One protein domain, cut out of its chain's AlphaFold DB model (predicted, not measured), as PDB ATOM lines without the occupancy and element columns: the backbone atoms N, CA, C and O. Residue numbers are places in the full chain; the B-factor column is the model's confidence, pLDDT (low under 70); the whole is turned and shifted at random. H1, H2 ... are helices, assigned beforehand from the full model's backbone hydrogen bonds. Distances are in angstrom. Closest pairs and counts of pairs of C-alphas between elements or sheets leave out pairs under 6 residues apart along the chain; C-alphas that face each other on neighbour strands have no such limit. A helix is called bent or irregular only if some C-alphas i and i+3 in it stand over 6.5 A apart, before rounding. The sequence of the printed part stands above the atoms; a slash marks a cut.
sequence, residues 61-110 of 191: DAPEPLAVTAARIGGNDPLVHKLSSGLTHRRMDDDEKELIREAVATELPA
ATOM      1  N   ASP A  61     -58.850   2.270   0.277       72.12
ATOM      2  CA  ASP A  61     -57.597   1.542   0.408       72.12
ATOM      3  C   ASP A  61     -56.423   2.515   0.340       72.12
ATOM      4  O   ASP A  61     -56.409   3.468  -0.451       72.12
ATOM      5  N   ALA A  62     -55.441   2.275   1.207       71.19
ATOM      6  CA  ALA A  62     -54.193   3.005   1.153       71.19
ATOM      7  C   ALA A  62     -53.533   2.739  -0.212       71.19
ATOM      8  O   ALA A  62     -53.508   1.590  -0.658       71.19
ATOM      9  N   PRO A  63     -53.000   3.770  -0.891       73.62
ATOM     10  CA  PRO A  63     -52.282   3.562  -2.138       73.62
ATOM     11  C   PRO A  63     -51.115   2.598  -1.922       73.62
ATOM     12  O   PRO A  63     -50.391   2.708  -0.930       73.62
ATOM     13  N   GLU A  64     -50.918   1.682  -2.869       84.19
ATOM     14  CA  GLU A  64     -49.821   0.716  -2.822       84.19
ATOM     15  C   GLU A  64     -48.470   1.423  -2.593       84.19
ATOM     16  O   GLU A  64     -48.191   2.427  -3.261       84.19
ATOM     17  N   PRO A  65     -47.587   0.916  -1.709       81.38
ATOM     18  CA  PRO A  65     -46.320   1.580  -1.383       81.38
ATOM     19  C   PRO A  65     -45.449   1.889  -2.609       81.38
ATOM     20  O   PRO A  65     -44.780   2.925  -2.672       81.38
ATOM     21  N   LEU A  66     -45.486   1.013  -3.620       84.19
ATOM     22  CA  LEU A  66     -44.796   1.225  -4.891       84.19
ATOM     23  C   LEU A  66     -45.401   2.394  -5.679       84.19
ATOM     24  O   LEU A  66     -44.659   3.195  -6.241       84.19
ATOM     25  N   ALA A  67     -46.729   2.522  -5.685       80.00
ATOM     26  CA  ALA A  67     -47.425   3.622  -6.344       80.00
ATOM     27  C   ALA A  67     -47.107   4.967  -5.672       80.00
ATOM     28  O   ALA A  67     -46.840   5.945  -6.365       80.00
ATOM     29  N   VAL A  68     -47.044   5.001  -4.335       81.12
ATOM     30  CA  VAL A  68     -46.621   6.195  -3.579       81.12
ATOM     31  C   VAL A  68     -45.175   6.568  -3.912       81.12
ATOM     32  O   VAL A  68     -44.867   7.734  -4.152       81.12
ATOM     33  N   THR A  69     -44.281   5.579  -3.972       84.06
ATOM     34  CA  THR A  69     -42.856   5.808  -4.253       84.06
ATOM     35  C   THR A  69     -42.632   6.292  -5.688       84.06
ATOM     36  O   THR A  69     -41.897   7.254  -5.903       84.06
ATOM     37  N   ALA A  70     -43.305   5.683  -6.667       82.81
ATOM     38  CA  ALA A  70     -43.254   6.103  -8.066       82.81
ATOM     39  C   ALA A  70     -43.797   7.529  -8.255       82.81
ATOM     40  O   ALA A  70     -43.167   8.339  -8.934       82.81
ATOM     41  N   ALA A  71     -44.915   7.866  -7.601       79.50
ATOM     42  CA  ALA A  71     -45.477   9.216  -7.612       79.50
ATOM     43  C   ALA A  71     -44.511  10.249  -7.009       79.50
ATOM     44  O   ALA A  71     -44.347  11.337  -7.562       79.50
ATOM     45  N   ARG A  72     -43.815   9.887  -5.922       80.19
ATOM     46  CA  ARG A  72     -42.825  10.751  -5.267       80.19
ATOM     47  C   ARG A  72     -41.593  11.003  -6.135       80.19
ATOM     48  O   ARG A  72     -41.142  12.139  -6.213       80.19
ATOM     49  N   ILE A  73     -41.066   9.973  -6.802       83.56
ATOM     50  CA  ILE A  73     -39.925  10.111  -7.726       83.56
ATOM     51  C   ILE A  73     -40.327  10.921  -8.967       83.56
ATOM     52  O   ILE A  73     -39.555  11.749  -9.438       83.56
ATOM     53  N   GLY A  74     -41.544  10.713  -9.473       80.31
ATOM     54  CA  GLY A  74     -42.076  11.435 -10.630       80.31
ATOM     55  C   GLY A  74     -42.539  12.867 -10.346       80.31
ATOM     56  O   GLY A  74     -43.012  13.526 -11.266       80.31
ATOM     57  N   GLY A  75     -42.459  13.345  -9.096       81.38
ATOM     58  CA  GLY A  75     -42.912  14.684  -8.699       81.38
ATOM     59  C   GLY A  75     -44.432  14.901  -8.757       81.38
ATOM     60  O   GLY A  75     -44.893  16.021  -8.566       81.38
ATOM     61  N   ASN A  76     -45.219  13.849  -8.997       75.81
ATOM     62  CA  ASN A  76     -46.674  13.910  -9.134       75.81
ATOM     63  C   ASN A  76     -47.355  13.293  -7.907       75.81
ATOM     64  O   ASN A  76     -48.090  12.311  -8.016       75.81
ATOM     65  N   ASP A  77     -47.059  13.830  -6.722       79.12
ATOM     66  CA  ASP A  77     -47.696  13.380  -5.487       79.12
ATOM     67  C   ASP A  77     -49.164  13.866  -5.451       79.12
ATOM     68  O   ASP A  77     -49.422  15.073  -5.329       79.12
ATOM     69  N   PRO A  78     -50.150  12.952  -5.535       73.81
ATOM     70  CA  PRO A  78     -51.561  13.319  -5.566       73.81
ATOM     71  C   PRO A  78     -52.032  13.972  -4.260       73.81
ATOM     72  O   PRO A  78     -53.024  14.704  -4.273       73.81
ATOM     73  N   LEU A  79     -51.357  13.721  -3.132       76.25
ATOM     74  CA  LEU A  79     -51.667  14.368  -1.860       76.25
ATOM     75  C   LEU A  79     -51.214  15.828  -1.880       76.25
ATOM     76  O   LEU A  79     -52.000  16.706  -1.524       76.25
ATOM     77  N   VAL A  80     -49.991  16.090  -2.351       79.44
ATOM     78  CA  VAL A  80     -49.471  17.456  -2.517       79.44
ATOM     79  C   VAL A  80     -50.366  18.243  -3.465       79.44
ATOM     80  O   VAL A  80     -50.756  19.344  -3.108       79.44
ATOM     81  N   HIS A  81     -50.790  17.663  -4.593       74.25
ATOM     82  CA  HIS A  81     -51.715  18.317  -5.525       74.25
ATOM     83  C   HIS A  81     -53.080  18.639  -4.887       74.25
ATOM     84  O   HIS A  81     -53.642  19.712  -5.096       74.25
ATOM     85  N   LYS A  82     -53.650  17.720  -4.095       77.00
ATOM     86  CA  LYS A  82     -54.928  17.963  -3.400       77.00
ATOM     87  C   LYS A  82     -54.797  19.067  -2.352       77.00
ATOM     88  O   LYS A  82     -55.644  19.955  -2.305       77.00
ATOM     89  N   LEU A  83     -53.735  19.038  -1.552       75.56
ATOM     90  CA  LEU A  83     -53.479  20.052  -0.528       75.56
ATOM     91  C   LEU A  83     -53.124  21.410  -1.146       75.56
ATOM     92  O   LEU A  83     -53.611  22.438  -0.679       75.56
ATOM     93  N   SER A  84     -52.339  21.424  -2.225       75.31
ATOM     94  CA  SER A  84     -51.980  22.647  -2.937       75.31
ATOM     95  C   SER A  84     -53.194  23.253  -3.629       75.31
ATOM     96  O   SER A  84     -53.382  24.455  -3.522       75.31
ATOM     97  N   SER A  85     -54.075  22.450  -4.240       68.69
ATOM     98  CA  SER A  85     -55.254  22.954  -4.962       68.69
ATOM     99  C   SER A  85     -56.169  23.839  -4.106       68.69
ATOM    100  O   SER A  85     -56.657  24.863  -4.588       68.69
ATOM    101  N   GLY A  86     -56.337  23.499  -2.822       65.00
ATOM    102  CA  GLY A  86     -57.095  24.309  -1.866       65.00
ATOM    103  C   GLY A  86     -56.402  25.623  -1.492       65.00
ATOM    104  O   GLY A  86     -57.075  26.620  -1.252       65.00
ATOM    105  N   LEU A  87     -55.065  25.653  -1.497       60.59
ATOM    106  CA  LEU A  87     -54.270  26.859  -1.242       60.59
ATOM    107  C   LEU A  87     -54.144  27.750  -2.486       60.59
ATOM    108  O   LEU A  87     -54.151  28.972  -2.363       60.59
ATOM    109  N   THR A  88     -54.099  27.167  -3.686       61.38
ATOM    110  CA  THR A  88     -54.083  27.898  -4.966       61.38
ATOM    111  C   THR A  88     -55.418  28.596  -5.246       61.38
ATOM    112  O   THR A  88     -55.456  29.578  -5.974       61.38
ATOM    113  N   HIS A  89     -56.517  28.130  -4.639       58.03
ATOM    114  CA  HIS A  89     -57.826  28.795  -4.698       58.03
ATOM    115  C   HIS A  89     -57.965  29.985  -3.741       58.03
ATOM    116  O   HIS A  89     -59.046  30.576  -3.653       58.03
ATOM    117  N   ARG A  90     -56.890  30.391  -3.049       62.00
ATOM    118  CA  ARG A  90     -56.835  31.734  -2.477       62.00
ATOM    119  C   ARG A  90     -57.037  32.709  -3.633       62.00
ATOM    120  O   ARG A  90     -56.212  32.778  -4.535       62.00
ATOM    121  N   ARG A  91     -58.189  33.379  -3.643       58.38
ATOM    122  CA  ARG A  91     -58.572  34.333  -4.683       58.38
ATOM    123  C   ARG A  91     -57.553  35.466  -4.677       58.38
ATOM    124  O   ARG A  91     -57.688  36.380  -3.875       58.38
ATOM    125  N   MET A  92     -56.543  35.353  -5.530       64.56
ATOM    126  CA  MET A  92     -55.642  36.456  -5.831       64.56
ATOM    127  C   MET A  92     -56.468  37.502  -6.565       64.56
ATOM    128  O   MET A  92     -57.238  37.154  -7.478       64.56
ATOM    129  N   ASP A  93     -56.380  38.744  -6.111       76.56
ATOM    130  CA  ASP A  93     -56.961  39.858  -6.844       76.56
ATOM    131  C   ASP A  93     -56.235  40.028  -8.190       76.56
ATOM    132  O   ASP A  93     -55.214  39.391  -8.477       76.56
ATOM    133  N   ASP A  94     -56.852  40.772  -9.104       77.56
ATOM    134  CA  ASP A  94     -56.298  40.913 -10.452       77.56
ATOM    135  C   ASP A  94     -54.994  41.734 -10.446       77.56
ATOM    136  O   ASP A  94     -54.145  41.521 -11.312       77.56
ATOM    137  N   ASP A  95     -54.782  42.552  -9.411       79.69
ATOM    138  CA  ASP A  95     -53.569  43.342  -9.194       79.69
ATOM    139  C   ASP A  95     -52.379  42.445  -8.796       79.69
ATOM    140  O   ASP A  95     -51.299  42.540  -9.382       79.69
ATOM    141  N   GLU A  96     -52.573  41.493  -7.877       77.81
ATOM    142  CA  GLU A  96     -51.569  40.491  -7.498       77.81
ATOM    143  C   GLU A  96     -51.163  39.603  -8.685       77.81
ATOM    144  O   GLU A  96     -49.992  39.235  -8.823       77.81
ATOM    145  N   LYS A  97     -52.105  39.262  -9.572       79.06
ATOM    146  CA  LYS A  97     -51.800  38.483 -10.785       79.06
ATOM    147  C   LYS A  97     -50.942  39.268 -11.768       79.06
ATOM    148  O   LYS A  97     -50.080  38.670 -12.417       79.06
ATOM    149  N   GLU A  98     -51.186  40.570 -11.896       84.44
ATOM    150  CA  GLU A  98     -50.411  41.429 -12.789       84.44
ATOM    151  C   GLU A  98     -48.986  41.624 -12.256       84.44
ATOM    152  O   GLU A  98     -48.031  41.441 -13.010       84.44
ATOM    153  N   LEU A  99     -48.826  41.822 -10.942       83.38
ATOM    154  CA  LEU A  99     -47.515  41.883 -10.283       83.38
ATOM    155  C   LEU A  99     -46.699  40.596 -10.475       83.38
ATOM    156  O   LEU A  99     -45.504  40.645 -10.764       83.38
ATOM    157  N   ILE A 100     -47.334  39.425 -10.357       80.94
ATOM    158  CA  ILE A 100     -46.662  38.142 -10.618       80.94
ATOM    159  C   ILE A 100     -46.261  38.028 -12.088       80.94
ATOM    160  O   ILE A 100     -45.166  37.550 -12.382       80.94
ATOM    161  N   ARG A 101     -47.115  38.457 -13.026       83.00
ATOM    162  CA  ARG A 101     -46.797  38.413 -14.459       83.00
ATOM    163  C   ARG A 101     -45.607  39.310 -14.795       83.00
ATOM    164  O   ARG A 101     -44.746  38.886 -15.561       83.00
ATOM    165  N   GLU A 102     -45.544  40.501 -14.213       86.19
ATOM    166  CA  GLU A 102     -44.439  41.444 -14.393       86.19
ATOM    167  C   GLU A 102     -43.128  40.907 -13.796       86.19
ATOM    168  O   GLU A 102     -42.089  40.927 -14.461       86.19
ATOM    169  N   ALA A 103     -43.181  40.329 -12.592       82.12
ATOM    170  CA  ALA A 103     -42.029  39.680 -11.969       82.12
ATOM    171  C   ALA A 103     -41.517  38.502 -12.818       82.12
ATOM    172  O   ALA A 103     -40.328  38.403 -13.107       82.12
ATOM    173  N   VAL A 104     -42.420  37.647 -13.305       80.25
ATOM    174  CA  VAL A 104     -42.086  36.527 -14.197       80.25
ATOM    175  C   VAL A 104     -41.485  37.040 -15.511       80.25
ATOM    176  O   VAL A 104     -40.461  36.526 -15.948       80.25
ATOM    177  N   ALA A 105     -42.053  38.080 -16.125       80.75
ATOM    178  CA  ALA A 105     -41.530  38.675 -17.357       80.75
ATOM    179  C   ALA A 105     -40.149  39.332 -17.184       80.75
ATOM    180  O   ALA A 105     -39.387  39.399 -18.146       80.75
ATOM    181  N   THR A 106     -39.821  39.784 -15.973       80.56
ATOM    182  CA  THR A 106     -38.509  40.348 -15.628       80.56
ATOM    183  C   THR A 106     -37.455  39.258 -15.421       80.56
ATOM    184  O   THR A 106     -36.310  39.424 -15.836       80.56
ATOM    185  N   GLU A 107     -37.843  38.123 -14.836       69.69
ATOM    186  CA  GLU A 107     -36.945  36.998 -14.530       69.69
ATOM    187  C   GLU A 107     -36.746  36.034 -15.723       69.69
ATOM    188  O   GLU A 107     -35.685  35.432 -15.883       69.69
ATOM    189  N   LEU A 108     -37.734  35.890 -16.618       65.94
ATOM    190  CA  LEU A 108     -37.651  34.983 -17.777       65.94
ATOM    191  C   LEU A 108     -36.495  35.263 -18.756       65.94
ATOM    192  O   LEU A 108     -35.888  34.298 -19.223       65.94
ATOM    193  N   PRO A 109     -36.153  36.520 -19.092       67.12
ATOM    194  CA  PRO A 109     -35.053  36.829 -20.003       67.12
ATOM    195  C   PRO A 109     -33.696  36.312 -19.511       67.12
ATOM    196  O   PRO A 109     -32.847  35.980 -20.334       67.12
ATOM    197  N   ALA A 110     -33.498  36.198 -18.193       61.16
ATOM    198  CA  ALA A 110     -32.259  35.690 -17.603       61.16
ATOM    199  C   ALA A 110     -32.133  34.155 -17.686       61.16
ATOM    200  O   ALA A 110     -31.032  33.620 -17.600       61.16
TER     201      ALA A 110
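This is residues 61 to 110 of the 191 residues of an uncharacterized protein of Rhodanobacteraceae bacterium (UniProt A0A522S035). The domain is an open, flat zigzag of three separate helices strung along the chain, with no packed core. H3, the longest helix, makes a free arm at one end, H2 lies between the other two, and H1 comes before H2 at the other end, with a tight link of four residues between H1 and H2. The printed part has 50 residues with three named helices in the order H1, H2, H3 and no named strand, and its class is all helix. It is extended, with a radius of gyration of the C-alphas of 16.6 A. The C-alphas span 43 by 29 by 6 A along their three main axes, an outline that is only just flat.

Begin with the longest helix, H3, residues 94 to 110, and look for its partners among the other C-alphas: it touches no helix. The helix before it along the chain, H2, residues 78 to 88, is apart from H3, with no C-alpha of the one within 8 A of the other. A tight link of five residues, 89 to 93, joins H2 to H3. Farther out, at the other end of the printed part, find H1, residues 65 to 73, which is also apart from H3. H1 and H2 are close but not clearly touching, with 1 pair of C-alphas within 8 A. That closest pair is Ala 71 and Pro 78, whose C-alphas are 7.6 A apart. The centres of H1 and H2 are 17.1 A apart. The lines of H1 and H2 stand at a steep tilt of 51 degrees, and the two helices run the same way. Between them residues 74 to 77 make a tight link of four residues. In the backbone, every O i to N i+4 pair of H1 is within hydrogen-bond range, while in H2 it is 5 of 7 pairs and in H3 11 of 13.

Find C-alpha 94 at (-56.298, 40.913, -10.452), where H3 begins with Asp 94; from there the helix runs 25.6 A to C-alpha 110 at (-32.259, 35.690, -17.603). Read its x column and you will see the main course of H3, for the x part of its N-to-C direction is 0.89. H3 is irregular, but only just: C-alphas 106 and 109 are 6.6 A apart. Go back to Pro 78 for H2, residues 78 to 88, which runs 14.8 A to Thr 88. Here the y column is the one to read, for the y part of the direction is 0.95. H1 begins at Pro 65, whose C-alpha is at (-46.320, 1.580, -1.383), and ends 12.4 A away at Ile 73. Its nine residues also run mostly along y, with a y part of 0.82.

Look from Asp 61 to Pro 109 for the two C-alphas farthest apart, 46.6 A; the first and last printed C-alphas, those of Asp 61 and Ala 110, are 46.2 A apart. Residues 61 to 66 stand free, and so do residues 81 to 110, of which 81 to 88 belong to H2 and 94 to 110 belong to H3. The printed part has no cut, and it has no long link. In the B-factor column the mean pLDDT of the printed part is 75.6. The model's confidence is low, under 70, at 12 residues: look at residues 85 to 92 and residues 107 to 110. The mean pLDDT is 82 for H1, 72 for H2 and 78 for H3.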